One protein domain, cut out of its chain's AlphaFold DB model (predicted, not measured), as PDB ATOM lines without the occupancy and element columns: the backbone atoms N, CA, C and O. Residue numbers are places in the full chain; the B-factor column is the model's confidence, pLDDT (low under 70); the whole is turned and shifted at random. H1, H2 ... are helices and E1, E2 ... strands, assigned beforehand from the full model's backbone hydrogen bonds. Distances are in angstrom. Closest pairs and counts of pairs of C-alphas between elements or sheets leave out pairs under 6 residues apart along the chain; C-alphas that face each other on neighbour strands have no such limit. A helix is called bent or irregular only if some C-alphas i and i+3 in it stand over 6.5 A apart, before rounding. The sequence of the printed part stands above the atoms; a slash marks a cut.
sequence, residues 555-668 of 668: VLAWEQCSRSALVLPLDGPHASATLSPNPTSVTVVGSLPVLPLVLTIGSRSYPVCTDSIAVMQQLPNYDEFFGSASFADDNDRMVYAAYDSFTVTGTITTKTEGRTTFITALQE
ATOM      1  N   VAL A 555      41.603 -16.730 -42.475       59.22
ATOM      2  CA  VAL A 555      41.850 -16.772 -43.926       59.22
ATOM      3  C   VAL A 555      43.230 -17.377 -44.160       59.22
ATOM      4  O   VAL A 555      43.375 -18.352 -44.896       59.22
ATOM      5  N   LEU A 556      44.238 -16.864 -43.450       58.03
ATOM      6  CA  LEU A 556      45.606 -17.366 -43.544       58.03
ATOM      7  C   LEU A 556      45.721 -18.814 -43.040       58.03
ATOM      8  O   LEU A 556      46.434 -19.622 -43.638       58.03
ATOM      9  N   ALA A 557      45.003 -19.157 -41.966       60.88
ATOM     10  CA  ALA A 557      44.966 -20.514 -41.426       60.88
ATOM     11  C   ALA A 557      44.384 -21.526 -42.433       60.88
ATOM     12  O   ALA A 557      44.900 -22.638 -42.551       60.88
ATOM     13  N   TRP A 558      43.361 -21.131 -43.198       65.62
ATOM     14  CA  TRP A 558      42.780 -21.957 -44.257       65.62
ATOM     15  C   TRP A 558      43.715 -22.115 -45.460       65.62
ATOM     16  O   TRP A 558      43.980 -23.235 -45.887       65.62
ATOM     17  N   GLU A 559      44.305 -21.026 -45.960       63.03
ATOM     18  CA  GLU A 559      45.233 -21.078 -47.104       63.03
ATOM     19  C   GLU A 559      46.484 -21.932 -46.827       63.03
ATOM     20  O   GLU A 559      47.148 -22.418 -47.746       63.03
ATOM     21  N   GLN A 560      46.804 -22.140 -45.548       56.31
ATOM     22  CA  GLN A 560      47.957 -22.905 -45.084       56.31
ATOM     23  C   GLN A 560      47.593 -24.272 -44.476       56.31
ATOM     24  O   GLN A 560      48.487 -24.957 -43.965       56.31
ATOM     25  N   CYS A 561      46.333 -24.720 -44.579       56.78
ATOM     26  CA  CYS A 561      45.839 -25.970 -43.977       56.78
ATOM     27  C   CYS A 561      46.628 -27.220 -44.415       56.78
ATOM     28  O   CYS A 561      46.863 -28.142 -43.635       56.78
ATOM     29  N   SER A 562      47.151 -27.214 -45.645       52.56
ATOM     30  CA  SER A 562      47.967 -28.303 -46.198       52.56
ATOM     31  C   SER A 562      49.409 -28.337 -45.669       52.56
ATOM     32  O   SER A 562      50.080 -29.367 -45.764       52.56
ATOM     33  N   ARG A 563      49.912 -27.232 -45.102       44.84
ATOM     34  CA  ARG A 563      51.339 -27.038 -44.783       44.84
ATOM     35  C   ARG A 563      51.634 -26.861 -43.297       44.84
ATOM     36  O   ARG A 563      52.770 -27.105 -42.899       44.84
ATOM     37  N   SER A 564      50.647 -26.479 -42.489       42.34
ATOM     38  CA  SER A 564      50.840 -26.171 -41.070       42.34
ATOM     39  C   SER A 564      50.309 -27.273 -40.139       42.34
ATOM     40  O   SER A 564      49.490 -28.106 -40.532       42.34
ATOM     41  N   ALA A 565      50.810 -27.306 -38.901       41.59
ATOM     42  CA  ALA A 565      50.287 -28.141 -37.822       41.59
ATOM     43  C   ALA A 565      49.109 -27.405 -37.168       41.59
ATOM     44  O   ALA A 565      49.275 -26.750 -36.143       41.59
ATOM     45  N   LEU A 566      47.941 -27.444 -37.811       55.25
ATOM     46  CA  LEU A 566      46.741 -26.813 -37.270       55.25
ATOM     47  C   LEU A 566      46.144 -27.638 -36.127       55.25
ATOM     48  O   LEU A 566      46.055 -28.863 -36.210       55.25
ATOM     49  N   VAL A 567      45.691 -26.949 -35.079       57.69
ATOM     50  CA  VAL A 567      44.791 -27.531 -34.079       57.69
ATOM     51  C   VAL A 567      43.421 -27.673 -34.739       57.69
ATOM     52  O   VAL A 567      42.807 -26.673 -35.101       57.69
ATOM     53  N   LEU A 568      42.975 -28.912 -34.934       72.44
ATOM     54  CA  LEU A 568      41.696 -29.239 -35.565       72.44
ATOM     55  C   LEU A 568      40.602 -29.392 -34.494       72.44
ATOM     56  O   LEU A 568      40.916 -29.775 -33.359       72.44
ATOM     57  N   PRO A 569      39.332 -29.090 -34.812       76.12
ATOM     58  CA  PRO A 569      38.232 -29.396 -33.907       76.12
ATOM     59  C   PRO A 569      38.091 -30.917 -33.753       76.12
ATOM     60  O   PRO A 569      38.494 -31.690 -34.621       76.12
ATOM     61  N   LEU A 570      37.517 -31.353 -32.630       79.50
ATOM     62  CA  LEU A 570      37.182 -32.764 -32.435       79.50
ATOM     63  C   LEU A 570      36.104 -33.173 -33.449       79.50
ATOM     64  O   LEU A 570      35.161 -32.423 -33.670       79.50
ATOM     65  N   ASP A 571      36.216 -34.355 -34.045       87.12
ATOM     66  CA  ASP A 571      35.161 -34.873 -34.918       87.12
ATOM     67  C   ASP A 571      33.903 -35.230 -34.117       87.12
ATOM     68  O   ASP A 571      33.986 -35.787 -33.020       87.12
ATOM     69  N   GLY A 572      32.733 -34.929 -34.679       85.38
ATOM     70  CA  GLY A 572      31.437 -35.123 -34.033       85.38
ATOM     71  C   GLY A 572      30.601 -33.841 -33.932       85.38
ATOM     72  O   GLY A 572      30.932 -32.834 -34.559       85.38
ATOM     73  N   PRO A 573      29.471 -33.891 -33.203       88.12
ATOM     74  CA  PRO A 573      28.559 -32.762 -33.055       88.12
ATOM     75  C   PRO A 573      29.060 -31.743 -32.023       88.12
ATOM     76  O   PRO A 573      29.430 -32.101 -30.903       88.12
ATOM     77  N   HIS A 574      28.978 -30.460 -32.377       86.75
ATOM     78  CA  HIS A 574      29.320 -29.322 -31.523       86.75
ATOM     79  C   HIS A 574      28.080 -28.474 -31.274       86.75
ATOM     80  O   HIS A 574      27.599 -27.795 -32.178       86.75
ATOM     81  N   ALA A 575      27.559 -28.520 -30.049       85.62
ATOM     82  CA  ALA A 575      26.412 -27.709 -29.652       85.62
ATOM     83  C   ALA A 575      26.810 -26.235 -29.477       85.62
ATOM     84  O   ALA A 575      27.886 -25.939 -28.956       85.62
ATOM     85  N   SER A 576      25.908 -25.316 -29.838       82.44
ATOM     86  CA  SER A 576      26.127 -23.859 -29.726       82.44
ATOM     87  C   SER A 576      27.374 -23.364 -30.472       82.44
ATOM     88  O   SER A 576      28.029 -22.414 -30.042       82.44
ATOM     89  N   ALA A 577      27.725 -24.028 -31.574       85.31
ATOM     90  CA  ALA A 577      28.814 -23.604 -32.436       85.31
ATOM     91  C   ALA A 577      28.308 -22.562 -33.439       85.31
ATOM     92  O   ALA A 577      27.149 -22.603 -33.858       85.31
ATOM     93  N   THR A 578      29.182 -21.633 -33.825       84.31
ATOM     94  CA  THR A 578      28.872 -20.630 -34.845       84.31
ATOM     95  C   THR A 578      29.674 -20.868 -36.114       84.31
ATOM     96  O   THR A 578      30.838 -21.262 -36.071       84.31
ATOM     97  N   LEU A 579      29.039 -20.636 -37.256       86.31
ATOM     98  CA  LEU A 579      29.603 -20.822 -38.582       86.31
ATOM     99  C   LEU A 579      29.526 -19.522 -39.362       86.31
ATOM    100  O   LEU A 579      28.443 -18.961 -39.515       86.31
ATOM    101  N   SER A 580      30.655 -19.062 -39.883       81.06
ATOM    102  CA  SER A 580      30.743 -17.848 -40.695       81.06
ATOM    103  C   SER A 580      31.524 -18.107 -41.985       81.06
ATOM    104  O   SER A 580      32.315 -19.054 -42.040       81.06
ATOM    105  N   PRO A 581      31.344 -17.292 -43.035       74.69
ATOM    106  CA  PRO A 581      32.092 -17.456 -44.272       74.69
ATOM    107  C   PRO A 581      33.584 -17.161 -44.080       74.69
ATOM    108  O   PRO A 581      33.968 -16.344 -43.239       74.69
ATOM    109  N   ASN A 582      34.431 -17.825 -44.871       71.44
ATOM    110  CA  ASN A 582      35.865 -17.551 -44.937       71.44
ATOM    111  C   ASN A 582      36.210 -16.988 -46.331       71.44
ATOM    112  O   ASN A 582      36.244 -17.768 -47.285       71.44
ATOM    113  N   PRO A 583      36.466 -15.674 -46.488       61.31
ATOM    114  CA  PRO A 583      36.601 -15.001 -47.789       61.31
ATOM    115  C   PRO A 583      37.972 -15.240 -48.456       61.31
ATOM    116  O   PRO A 583      38.643 -14.321 -48.927       61.31
ATOM    117  N   THR A 584      38.422 -16.489 -48.460       60.56
ATOM    118  CA  THR A 584      39.660 -16.949 -49.090       60.56
ATOM    119  C   THR A 584      39.480 -17.213 -50.585       60.56
ATOM    120  O   THR A 584      38.399 -17.551 -51.060       60.56
ATOM    121  N   SER A 585      40.582 -17.116 -51.334       54.78
ATOM    122  CA  SER A 585      40.641 -17.516 -52.748       54.78
ATOM    123  C   SER A 585      40.831 -19.023 -52.979       54.78
ATOM    124  O   SER A 585      40.950 -19.456 -54.122       54.78
ATOM    125  N   VAL A 586      40.901 -19.828 -51.912       57.62
ATOM    126  CA  VAL A 586      41.132 -21.279 -51.991       57.62
ATOM    127  C   VAL A 586      39.822 -22.030 -51.751       57.62
ATOM    128  O   VAL A 586      39.427 -22.250 -50.610       57.62
ATOM    129  N   THR A 587      39.163 -22.457 -52.829       66.12
ATOM    130  CA  THR A 587      37.871 -23.180 -52.809       66.12
ATOM    131  C   THR A 587      37.985 -24.641 -53.248       66.12
ATOM    132  O   THR A 587      36.992 -25.272 -53.597       66.12
ATOM    133  N   VAL A 588      39.198 -25.194 -53.265       65.12
ATOM    134  CA  VAL A 588      39.459 -26.575 -53.688       65.12
ATOM    135  C   VAL A 588      40.403 -27.238 -52.694       65.12
ATOM    136  O   VAL A 588      41.448 -26.681 -52.350       65.12
ATOM    137  N   VAL A 589      40.052 -28.444 -52.245       67.62
ATOM    138  CA  VAL A 589      40.892 -29.291 -51.389       67.62
ATOM    139  C   VAL A 589      41.229 -30.563 -52.162       67.62
ATOM    140  O   VAL A 589      40.367 -31.396 -52.432       67.62
ATOM    141  N   GLY A 590      42.496 -30.717 -52.553       69.31
ATOM    142  CA  GLY A 590      42.889 -31.777 -53.486       69.31
ATOM    143  C   GLY A 590      42.261 -31.537 -54.861       69.31
ATOM    144  O   GLY A 590      42.583 -30.546 -55.507       69.31
ATOM    145  N   SER A 591      41.368 -32.430 -55.291       68.94
ATOM    146  CA  SER A 591      40.531 -32.275 -56.491       68.94
ATOM    147  C   SER A 591      39.057 -31.995 -56.169       68.94
ATOM    148  O   SER A 591      38.241 -31.923 -57.088       68.94
ATOM    149  N   LEU A 592      38.701 -31.876 -54.884       73.50
ATOM    150  CA  LEU A 592      37.324 -31.694 -54.438       73.50
ATOM    151  C   LEU A 592      36.992 -30.197 -54.317       73.50
ATOM    152  O   LEU A 592      37.661 -29.489 -53.556       73.50
ATOM    153  N   PRO A 593      35.976 -29.705 -55.043       76.69
ATOM    154  CA  PRO A 593      35.455 -28.357 -54.860       76.69
ATOM    155  C   PRO A 593      34.740 -28.221 -53.511       76.69
ATOM    156  O   PRO A 593      33.868 -29.025 -53.185       76.69
ATOM    157  N   VAL A 594      35.079 -27.185 -52.744       81.56
ATOM    158  CA  VAL A 594      34.547 -26.945 -51.395       81.56
ATOM    159  C   VAL A 594      34.166 -25.479 -51.182       81.56
ATOM    160  O   VAL A 594      34.714 -24.574 -51.813       81.56
ATOM    161  N   LEU A 595      33.259 -25.228 -50.240       82.69
ATOM    162  CA  LEU A 595      32.985 -23.899 -49.704       82.69
ATOM    163  C   LEU A 595      33.777 -23.692 -48.395       82.69
ATOM    164  O   LEU A 595      33.529 -24.419 -47.427       82.69
ATOM    165  N   PRO A 596      34.726 -22.739 -48.342       82.06
ATOM    166  CA  PRO A 596      35.533 -22.472 -47.154       82.06
ATOM    167  C   PRO A 596      34.780 -21.626 -46.118       82.06
ATOM    168  O   PRO A 596      34.136 -20.627 -46.438       82.06
ATOM    169  N   LEU A 597      34.879 -22.026 -44.852       83.56
ATOM    170  CA  LEU A 597      34.118 -21.482 -43.727       83.56
ATOM    171  C   LEU A 597      34.996 -21.383 -42.463       83.56
ATOM    172  O   LEU A 597      36.107 -21.913 -42.393       83.56
ATOM    173  N   VAL A 598      34.493 -20.687 -41.447       84.44
ATOM    174  CA  VAL A 598      35.095 -20.592 -40.113       84.44
ATOM    175  C   VAL A 598      34.101 -21.123 -39.091       84.44
ATOM    176  O   VAL A 598      32.997 -20.598 -38.966       84.44
ATOM    177  N   LEU A 599      34.508 -22.147 -38.346       84.81
ATOM    178  CA  LEU A 599      33.748 -22.712 -37.238       84.81
ATOM    179  C   LEU A 599      34.276 -22.154 -35.922       84.81
ATOM    180  O   LEU A 599      35.458 -22.304 -35.633       84.81
ATOM    181  N   THR A 600      33.418 -21.576 -35.091       83.69
ATOM    182  CA  THR A 600      33.782 -21.115 -33.749       83.69
ATOM    183  C   THR A 600      33.045 -21.931 -32.691       83.69
ATOM    184  O   THR A 600      31.819 -22.006 -32.681       83.69
ATOM    185  N   ILE A 601      33.808 -22.558 -31.792       80.94
ATOM    186  CA  ILE A 601      33.314 -23.357 -30.664       80.94
ATOM    187  C   ILE A 601      33.814 -22.690 -29.383       80.94
ATOM    188  O   ILE A 601      35.017 -22.684 -29.095       80.94
ATOM    189  N   GLY A 602      32.900 -22.102 -28.612       78.62
ATOM    190  CA  GLY A 602      33.263 -21.285 -27.454       78.62
ATOM    191  C   GLY A 602      34.151 -20.106 -27.866       78.62
ATOM    192  O   GLY A 602      33.737 -19.263 -28.652       78.62
ATOM    193  N   SER A 603      35.382 -20.047 -27.348       71.06
ATOM    194  CA  SER A 603      36.351 -18.978 -27.646       71.06
ATOM    195  C   SER A 603      37.374 -19.338 -28.731       71.06
ATOM    196  O   SER A 603      38.376 -18.637 -28.871       71.06
ATOM    197  N   ARG A 604      37.205 -20.469 -29.428       69.88
ATOM    198  CA  ARG A 604      38.169 -20.963 -30.422       69.88
ATOM    199  C   ARG A 604      37.546 -21.031 -31.801       69.88
ATOM    200  O   ARG A 604      36.456 -21.576 -31.940       69.88
ATOM    201  N   SER A 605      38.281 -20.552 -32.797       78.00
ATOM    202  CA  SER A 605      37.897 -20.608 -34.206       78.00
ATOM    203  C   SER A 605      38.793 -21.575 -34.973       78.00
ATOM    204  O   SER A 605      39.992 -21.671 -34.709       78.00
ATOM    205  N   TYR A 606      38.195 -22.287 -35.919       78.00
ATOM    206  CA  TYR A 606      38.818 -23.321 -36.729       78.00
ATOM    207  C   TYR A 606      38.475 -23.080 -38.202       78.00
ATOM    208  O   TYR A 606      37.306 -22.832 -38.519       78.00
ATOM    209  N   PRO A 607      39.447 -23.175 -39.120       80.62
ATOM    210  CA  PRO A 607      39.155 -23.138 -40.543       80.62
ATOM    211  C   PRO A 607      38.588 -24.500 -40.973       80.62
ATOM    212  O   PRO A 607      39.184 -25.547 -40.716       80.62
ATOM    213  N   VAL A 608      37.420 -24.485 -41.606       82.75
ATOM    214  CA  VAL A 608      36.681 -25.687 -42.019       82.75
ATOM    215  C   VAL A 608      36.102 -25.486 -43.420       82.75
ATOM    216  O   VAL A 608      36.133 -24.383 -43.961       82.75
ATOM    217  N   CYS A 609      35.544 -26.530 -44.021       87.75
ATOM    218  CA  CYS A 609      34.817 -26.400 -45.282       87.75
ATOM    219  C   CYS A 609      33.604 -27.317 -45.363       87.75
ATOM    220  O   CYS A 609      33.416 -28.193 -44.524       87.75
ATOM    221  N   THR A 610      32.797 -27.145 -46.402       86.62
ATOM    222  CA  THR A 610      31.772 -28.118 -46.787       86.62
ATOM    223  C   THR A 610      31.821 -28.376 -48.287       86.62
ATOM    224  O   THR A 610      31.983 -27.454 -49.083       86.62
ATOM    225  N   ASP A 611      31.691 -29.637 -48.670       85.50
ATOM    226  CA  ASP A 611      31.390 -30.108 -50.023       85.50
ATOM    227  C   ASP A 611      29.940 -30.625 -50.133       85.50
ATOM    228  O   ASP A 611      29.465 -30.970 -51.216       85.50
ATOM    229  N   SER A 612      29.211 -30.657 -49.013       85.00
ATOM    230  CA  SER A 612      27.852 -31.179 -48.927       85.00
ATOM    231  C   SER A 612      26.829 -30.133 -49.358       85.00
ATOM    232  O   SER A 612      26.621 -29.126 -48.676       85.00
ATOM    233  N   ILE A 613      26.119 -30.410 -50.457       80.56
ATOM    234  CA  ILE A 613      25.009 -29.573 -50.945       80.56
ATOM    235  C   ILE A 613      23.939 -29.403 -49.864       80.56
ATOM    236  O   ILE A 613      23.451 -28.298 -49.664       80.56
ATOM    237  N   ALA A 614      23.619 -30.466 -49.123       83.25
ATOM    238  CA  ALA A 614      22.606 -30.418 -48.070       83.25
ATOM    239  C   ALA A 614      22.987 -29.467 -46.923       83.25
ATOM    240  O   ALA A 614      22.105 -28.911 -46.277       83.25
ATOM    241  N   VAL A 615      24.288 -29.278 -46.670       85.88
ATOM    242  CA  VAL A 615      24.783 -28.273 -45.717       85.88
ATOM    243  C   VAL A 615      24.744 -26.884 -46.350       85.88
ATOM    244  O   VAL A 615      24.294 -25.946 -45.704       85.88
ATOM    245  N   MET A 616      25.177 -26.745 -47.607       83.69
ATOM    246  CA  MET A 616      25.185 -25.450 -48.296       83.69
ATOM    247  C   MET A 616      23.774 -24.864 -48.463       83.69
ATOM    248  O   MET A 616      23.597 -23.676 -48.230       83.69
ATOM    249  N   GLN A 617      22.766 -25.690 -48.759       84.69
ATOM    250  CA  GLN A 617      21.354 -25.287 -48.867       84.69
ATOM    251  C   GLN A 617      20.764 -24.718 -47.573       84.69
ATOM    252  O   GLN A 617      19.765 -24.010 -47.615       84.69
ATOM    253  N   GLN A 618      21.369 -25.022 -46.426       84.75
ATOM    254  CA  GLN A 618      20.955 -24.479 -45.134       84.75
ATOM    255  C   GLN A 618      21.667 -23.161 -44.801       84.75
ATOM    256  O   GLN A 618      21.393 -22.561 -43.763       84.75
ATOM    257  N   LEU A 619      22.600 -22.703 -45.646       86.25
ATOM    258  CA  LEU A 619      23.296 -21.439 -45.442       86.25
ATOM    259  C   LEU A 619      22.450 -20.251 -45.936       86.25
ATOM    260  O   LEU A 619      21.708 -20.373 -46.916       86.25
ATOM    261  N   PRO A 620      22.575 -19.072 -45.302       84.00
ATOM    262  CA  PRO A 620      21.800 -17.891 -45.672       84.00
ATOM    263  C   PRO A 620      21.980 -17.492 -47.141       84.00
ATOM    264  O   PRO A 620      23.094 -17.476 -47.658       84.00
ATOM    265  N   ASN A 621      20.886 -17.133 -47.812       76.88
ATOM    266  CA  ASN A 621      20.868 -16.679 -49.210       76.88
ATOM    267  C   ASN A 621      21.400 -17.707 -50.233       76.88
ATOM    268  O   ASN A 621      21.706 -17.325 -51.360       76.88
ATOM    269  N   TYR A 622      21.503 -18.997 -49.880       78.00
ATOM    270  CA  TYR A 622      21.979 -20.032 -50.807       78.00
ATOM    271  C   TYR A 622      21.129 -20.098 -52.085       78.00
ATOM    272  O   TYR A 622      21.667 -19.972 -53.182       78.00
ATOM    273  N   ASP A 623      19.805 -20.234 -51.953       76.56
ATOM    274  CA  ASP A 623      18.898 -20.360 -53.105       76.56
ATOM    275  C   ASP A 623      18.843 -19.079 -53.953       76.56
ATOM    276  O   ASP A 623      18.692 -19.145 -55.171       76.56
ATOM    277  N   GLU A 624      18.996 -17.909 -53.328       72.44
ATOM    278  CA  GLU A 624      19.039 -16.620 -54.027       72.44
ATOM    279  C   GLU A 624      20.344 -16.448 -54.816       72.44
ATOM    280  O   GLU A 624      20.338 -15.906 -55.921       72.44
ATOM    281  N   PHE A 625      21.458 -16.937 -54.266       66.44
ATOM    282  CA  PHE A 625      22.784 -16.746 -54.837       66.44
ATOM    283  C   PHE A 625      23.153 -17.811 -55.879       66.44
ATOM    284  O   PHE A 625      23.699 -17.487 -56.931       66.44
ATOM    285  N   PHE A 626      22.850 -19.082 -55.610       68.94
ATOM    286  CA  PHE A 626      23.212 -20.208 -56.479       68.94
ATOM    287  C   PHE A 626      22.048 -20.717 -57.344       68.94
ATOM    288  O   PHE A 626      22.267 -21.448 -58.315       68.94
ATOM    289  N   GLY A 627      20.808 -20.321 -57.046       66.50
ATOM    290  CA  GLY A 627      19.627 -20.748 -57.796       66.50
ATOM    291  C   GLY A 627      19.450 -22.272 -57.814       66.50
ATOM    292  O   GLY A 627      19.722 -22.967 -56.840       66.50
ATOM    293  N   SER A 628      19.004 -22.817 -58.953       57.06
ATOM    294  CA  SER A 628      18.843 -24.267 -59.158       57.06
ATOM    295  C   SER A 628      20.124 -24.981 -59.616       57.06
ATOM    296  O   SER A 628      20.062 -26.155 -59.996       57.06
ATOM    297  N   ALA A 629      21.267 -24.289 -59.677       56.06
ATOM    298  CA  ALA A 629      22.528 -24.889 -60.092       56.06
ATOM    299  C   ALA A 629      23.068 -25.768 -58.954       56.06
ATOM    300  O   ALA A 629      23.405 -25.285 -57.877       56.06
ATOM    301  N   SER A 630      23.135 -27.080 -59.186       54.41
ATOM    302  CA  SER A 630      23.491 -28.059 -58.151       54.41
ATOM    303  C   SER A 630      24.946 -27.963 -57.688       54.41
ATOM    304  O   SER A 630      25.246 -28.390 -56.579       54.41
ATOM    305  N   PHE A 631      25.837 -27.395 -58.506       54.62
ATOM    306  CA  PHE A 631      27.229 -27.122 -58.156       54.62
ATOM    307  C   PHE A 631      27.677 -25.846 -58.876       54.62
ATOM    308  O   PHE A 631      27.933 -25.858 -60.079       54.62
ATOM    309  N   ALA A 632      27.739 -24.744 -58.136       58.16
ATOM    310  CA  ALA A 632      28.299 -23.488 -58.616       58.16
ATOM    311  C   ALA A 632      29.792 -23.653 -58.942       58.16
ATOM    312  O   ALA A 632      30.448 -24.536 -58.377       58.16
ATOM    313  N   ASP A 633      30.348 -22.868 -59.861       63.44
ATOM    314  CA  ASP A 633      31.774 -22.991 -60.170       63.44
ATOM    315  C   ASP A 633      32.652 -22.423 -59.029       63.44
ATOM    316  O   ASP A 633      32.163 -21.908 -58.017       63.44
ATOM    317  N   ASP A 634      33.976 -22.568 -59.135       59.66
ATOM    318  CA  ASP A 634      34.899 -22.069 -58.103       59.66
ATOM    319  C   ASP A 634      34.764 -20.557 -57.887       59.66
ATOM    320  O   ASP A 634      34.938 -20.063 -56.771       59.66
ATOM    321  N   ASN A 635      34.418 -19.819 -58.942       57.44
ATOM    322  CA  ASN A 635      34.229 -18.384 -58.879       57.44
ATOM    323  C   ASN A 635      32.939 -18.035 -58.129       57.44
ATOM    324  O   ASN A 635      32.967 -17.146 -57.284       57.44
ATOM    325  N   ASP A 636      31.856 -18.775 -58.333       64.75
ATOM    326  CA  ASP A 636      30.609 -18.573 -57.601       64.75
ATOM    327  C   ASP A 636      30.772 -18.844 -56.097       64.75
ATOM    328  O   ASP A 636      30.306 -18.058 -55.273       64.75
ATOM    329  N   ARG A 637      31.496 -19.904 -55.703       65.12
ATOM    330  CA  ARG A 637      31.774 -20.180 -54.276       65.12
ATOM    331  C   ARG A 637      32.641 -19.105 -53.630       65.12
ATOM    332  O   ARG A 637      32.376 -18.713 -52.494       65.12
ATOM    333  N   MET A 638      33.662 -18.625 -54.347       58.06
ATOM    334  CA  MET A 638      34.498 -17.512 -53.888       58.06
ATOM    335  C   MET A 638      33.674 -16.242 -53.703       58.06
ATOM    336  O   MET A 638      33.835 -15.545 -52.702       58.06
ATOM    337  N   VAL A 639      32.798 -15.931 -54.664       58.94
ATOM    338  CA  VAL A 639      31.955 -14.741 -54.581       58.94
ATOM    339  C   VAL A 639      30.972 -14.897 -53.431       58.94
ATOM    340  O   VAL A 639      30.899 -13.973 -52.640       58.94
ATOM    341  N   TYR A 640      30.320 -16.048 -53.249       66.56
ATOM    342  CA  TYR A 640      29.399 -16.289 -52.131       66.56
ATOM    343  C   TYR A 640      30.064 -16.127 -50.759       66.56
ATOM    344  O   TYR A 640      29.556 -15.397 -49.911       66.56
ATOM    345  N   ALA A 641      31.247 -16.723 -50.553       62.50
ATOM    346  CA  ALA A 641      32.008 -16.580 -49.306       62.50
ATOM    347  C   ALA A 641      32.487 -15.135 -49.042       62.50
ATOM    348  O   ALA A 641      32.862 -14.802 -47.918       62.50
ATOM    349  N   ALA A 642      32.479 -14.274 -50.062       56.88
ATOM    350  CA  ALA A 642      32.823 -12.858 -49.972       56.88
ATOM    351  C   ALA A 642      31.611 -11.913 -50.122       56.88
ATOM    352  O   ALA A 642      31.788 -10.698 -50.024       56.88
ATOM    353  N   TYR A 643      30.416 -12.449 -50.403       50.06
ATOM    354  CA  TYR A 643      29.240 -11.685 -50.819       50.06
ATOM    355  C   TYR A 643      28.557 -11.024 -49.628       50.06
ATOM    356  O   TYR A 643      28.290  -9.827 -49.678       50.06
ATOM    357  N   ASP A 644      28.348 -11.781 -48.548       52.16
ATOM    358  CA  ASP A 644      27.758 -11.275 -47.313       52.16
ATOM    359  C   ASP A 644      28.359 -11.955 -46.083       52.16
ATOM    360  O   ASP A 644      28.601 -13.163 -46.059       52.16
ATOM    361  N   SER A 645      28.580 -11.175 -45.023       60.91
ATOM    362  CA  SER A 645      28.966 -11.724 -43.727       60.91
ATOM    363  C   SER A 645      27.740 -12.339 -43.060       60.91
ATOM    364  O   SER A 645      26.887 -11.613 -42.548       60.91
ATOM    365  N   PHE A 646      27.657 -13.667 -43.037       74.25
ATOM    366  CA  PHE A 646      26.639 -14.379 -42.273       74.25
ATOM    367  C   PHE A 646      27.223 -15.054 -41.033       74.25
ATOM    368  O   PHE A 646      28.427 -15.293 -40.915       74.25
ATOM    369  N   THR A 647      26.355 -15.373 -40.080       81.00
ATOM    370  CA  THR A 647      26.695 -16.237 -38.951       81.00
ATOM    371  C   THR A 647      25.516 -17.149 -38.668       81.00
ATOM    372  O   THR A 647      24.431 -16.673 -38.354       81.00
ATOM    373  N   VAL A 648      25.732 -18.455 -38.787       84.81
ATOM    374  CA  VAL A 648      24.754 -19.487 -38.428       84.81
ATOM    375  C   VAL A 648      25.140 -20.041 -37.067       84.81
ATOM    376  O   VAL A 648      26.314 -20.314 -36.834       84.81
ATOM    377  N   THR A 649      24.180 -20.186 -36.158       87.06
ATOM    378  CA  THR A 649      24.412 -20.763 -34.826       87.06
ATOM    379  C   THR A 649      23.558 -22.007 -34.681       87.06
ATOM    380  O   THR A 649      22.372 -21.947 -34.975       87.06
ATOM    381  N   GLY A 650      24.141 -23.112 -34.225       85.94
ATOM    382  CA  GLY A 650      23.398 -24.357 -34.053       85.94
ATOM    383  C   GLY A 650      24.280 -25.508 -33.592       85.94
ATOM    384  O   GLY A 650      25.390 -25.314 -33.083       85.94
ATOM    385  N   THR A 651      23.780 -26.725 -33.775       90.06
ATOM    386  CA  THR A 651      24.569 -27.949 -33.639       90.06
ATOM    387  C   THR A 651      25.239 -28.271 -34.972       90.06
ATOM    388  O   THR A 651      24.581 -28.603 -35.957       90.06
ATOM    389  N   ILE A 652      26.570 -28.183 -35.005       90.12
ATOM    390  CA  ILE A 652      27.367 -28.377 -36.224       90.12
ATOM    391  C   ILE A 652      28.167 -29.666 -36.089       90.12
ATOM    392  O   ILE A 652      28.907 -29.831 -35.125       90.12
ATOM    393  N   THR A 653      28.037 -30.581 -37.050       89.62
ATOM    394  CA  THR A 653      28.786 -31.847 -37.043       89.62
ATOM    395  C   THR A 653      29.995 -31.762 -37.961       89.62
ATOM    396  O   THR A 653      29.856 -31.423 -39.139       89.62
ATOM    397  N   THR A 654      31.173 -32.101 -37.435       90.12
ATOM    398  CA  THR A 654      32.432 -32.106 -38.189       90.12
ATOM    399  C   THR A 654      32.995 -33.509 -38.385       90.12
ATOM    400  O   THR A 654      32.829 -34.389 -37.539       90.12
ATOM    401  N   LYS A 655      33.707 -33.703 -39.496       86.62
ATOM    402  CA  LYS A 655      34.512 -34.889 -39.791       86.62
ATOM    403  C   LYS A 655      35.833 -34.455 -40.416       86.62
ATOM    404  O   LYS A 655      35.836 -33.661 -41.350       86.62
ATOM    405  N   THR A 656      36.947 -34.996 -39.949       81.94
ATOM    406  CA  THR A 656      38.274 -34.621 -40.423       81.94
ATOM    407  C   THR A 656      38.841 -35.698 -41.333       81.94
ATOM    408  O   THR A 656      38.937 -36.868 -40.968       81.94
ATOM    409  N   GLU A 657      39.266 -35.290 -42.526       73.12
ATOM    410  CA  GLU A 657      39.947 -36.153 -43.485       73.12
ATOM    411  C   GLU A 657      41.346 -35.593 -43.767       73.12
ATOM    412  O   GLU A 657      41.531 -34.490 -44.286       73.12
ATOM    413  N   GLY A 658      42.374 -36.344 -43.362       74.19
ATOM    414  CA  GLY A 658      43.759 -35.889 -43.444       74.19
ATOM    415  C   GLY A 658      44.029 -34.685 -42.535       74.19
ATOM    416  O   GLY A 658      44.208 -34.846 -41.332       74.19
ATOM    417  N   ARG A 659      44.122 -33.488 -43.128       68.31
ATOM    418  CA  ARG A 659      44.362 -32.206 -42.430       68.31
ATOM    419  C   ARG A 659      43.248 -31.178 -42.650       68.31
ATOM    420  O   ARG A 659      43.410 -30.023 -42.269       68.31
ATOM    421  N   THR A 660      42.145 -31.598 -43.260       75.69
ATOM    422  CA  THR A 660      41.008 -30.734 -43.573       75.69
ATOM    423  C   THR A 660      39.791 -31.221 -42.804       75.69
ATOM    424  O   THR A 660      39.464 -32.407 -42.836       75.69
ATOM    425  N   THR A 661      39.113 -30.305 -42.120       81.31
ATOM    426  CA  THR A 661      37.866 -30.599 -41.414       81.31
ATOM    427  C   THR A 661      36.673 -30.179 -42.266       81.31
ATOM    428  O   THR A 661      36.552 -29.016 -42.654       81.31
ATOM    429  N   PHE A 662      35.779 -31.134 -42.512       87.94
ATOM    430  CA  PHE A 662      34.539 -30.975 -43.255       87.94
ATOM    431  C   PHE A 662      33.343 -30.856 -42.312       87.94
ATOM    432  O   PHE A 662      33.264 -31.559 -41.302       87.94
ATOM    433  N   ILE A 663      32.386 -30.004 -42.664       90.00
ATOM    434  CA  ILE A 663      31.068 -29.944 -42.036       90.00
ATOM    435  C   ILE A 663      30.154 -30.912 -42.769       90.00
ATOM    436  O   ILE A 663      29.930 -30.780 -43.970       90.00
ATOM    437  N   THR A 664      29.609 -31.876 -42.038       90.38
ATOM    438  CA  THR A 664      28.785 -32.945 -42.615       90.38
ATOM    439  C   THR A 664      27.299 -32.767 -42.330       90.38
ATOM    440  O   THR A 664      26.476 -33.284 -43.082       90.38
ATOM    441  N   ALA A 665      26.944 -32.013 -41.285       89.00
ATOM    442  CA  ALA A 665      25.564 -31.677 -40.962       89.00
ATOM    443  C   ALA A 665      25.470 -30.353 -40.194       89.00
ATOM    444  O   ALA A 665      26.330 -30.039 -39.367       89.00
ATOM    445  N   LEU A 666      24.382 -29.633 -40.451       87.62
ATOM    446  CA  LEU A 666      23.933 -28.466 -39.703       87.62
ATOM    447  C   LEU A 666      22.533 -28.786 -39.152       87.62
ATOM    448  O   LEU A 666      21.710 -29.355 -39.866       87.62
ATOM    449  N   GLN A 667      22.301 -28.506 -37.872       84.25
ATOM    450  CA  GLN A 667      20.997 -28.600 -37.215       84.25
ATOM    451  C   GLN A 667      20.818 -27.327 -36.388       84.25
ATOM    452  O   GLN A 667      21.674 -27.040 -35.550       84.25
ATOM    453  N   GLU A 668      19.764 -26.554 -36.649       61.34
ATOM    454  CA  GLU A 668      19.430 -25.368 -35.840       61.34
ATOM    455  C   GLU A 668      19.001 -25.734 -34.416       61.34
ATOM    456  O   GLU A 668      18.213 -26.697 -34.251       61.34
TER     457      GLU A 668
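This is residues 555 to 668 of the 668 residues of an uncharacterized protein of Volvox carteri f. nagariensis (UniProt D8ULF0). One five-stranded sheet, folded back on itself, makes a small, nearly closed barrel in which the edge strands E3 and E5 come close to each other. H1 packs on the outside at E3, and the stretch with the short helices H2 and H3 and the longer H4 lies at one end of the barrel. The printed part has 114 residues with four named helices and five named strands, in the order H1 E1 E2 E3 H2 H3 H4 E4 E5; the sheet, in the order E3 E2 E1 E4 E5, is antiparallel. The class is mixed, helices and strands, and the whole is compact, with a radius of gyration of the C-alphas of 13.0 A and spans of 35 by 31 by 21 A.

In this folded sheet, one sheet bent back into two leaves, E3, residues 604 to 610, and E2, residues 595 to 601, face E4, residues 648 to 657, and E5, residues 660 to 667, with E1, residues 572 to 581, as the hinge. The sheet is strongly twisted; E1 bends by 96 degrees at residue 575 and E4 by 81 degrees at residue 651. E1, E2 and E3 form a meander, each strand the antiparallel neighbour of the one before. Within hydrogen-bond range are N 599 and O 606 between E2 and E3, 2.9 A; N 598 and O 580 between E2 and E1, 2.8 A; N 574 and O 652 between E1 and E4, 2.8 A; and N 653 and O 665 in the hairpin of E4 and E5, 2.9 A. The closest C-alphas of E3 and E5, those of Cys 609 and Phe 662, are 5.0 A apart. H1, residues 555 to 559, is on the sheet over E3, at a height over the sheet of 8.5 A; their closest C-alphas, those of Trp 558 and Pro 607, are 5.3 A apart. H2, residues 613 to 616, is on the sheet but over none of its strands; its closest C-alpha pair with E5 is Val 615 and Ala 665, 5.9 A. H4, residues 634 to 643, only grazes the sheet; the closest C-alphas of H4 and E1, those of Ala 641 and Pro 581, are 5.1 A apart. H3, residues 622 to 626, is not on the sheet and is close but not clearly touching H4, with the C-alphas of Phe 625 and Tyr 640 closest at 7.2 A. Each O i to N i+4 pair is within hydrogen-bond range in H1, H3 and H4; H2 is too short for one.

E1 measures 20.4 A from first to last C-alpha, E2 19.1 A, E3 19.0 A, E4 23.1 A, E5 21.1 A and H4 13.9 A. H1 begins at C-alpha 555, (41.850, -16.772, -43.926), and E5 ends at C-alpha 667, (20.997, -28.600, -37.215).

The two C-alphas farthest apart, those of Ala 565 and Ser 628, are 38.2 A apart. The printed part has no cut; the links H1 to E1 and E1 to E2 are long. The mean pLDDT of the printed part is 73.2, and 46 residues are under 70, among them residues 555 to 567, 583 to 591 and 625 to 645.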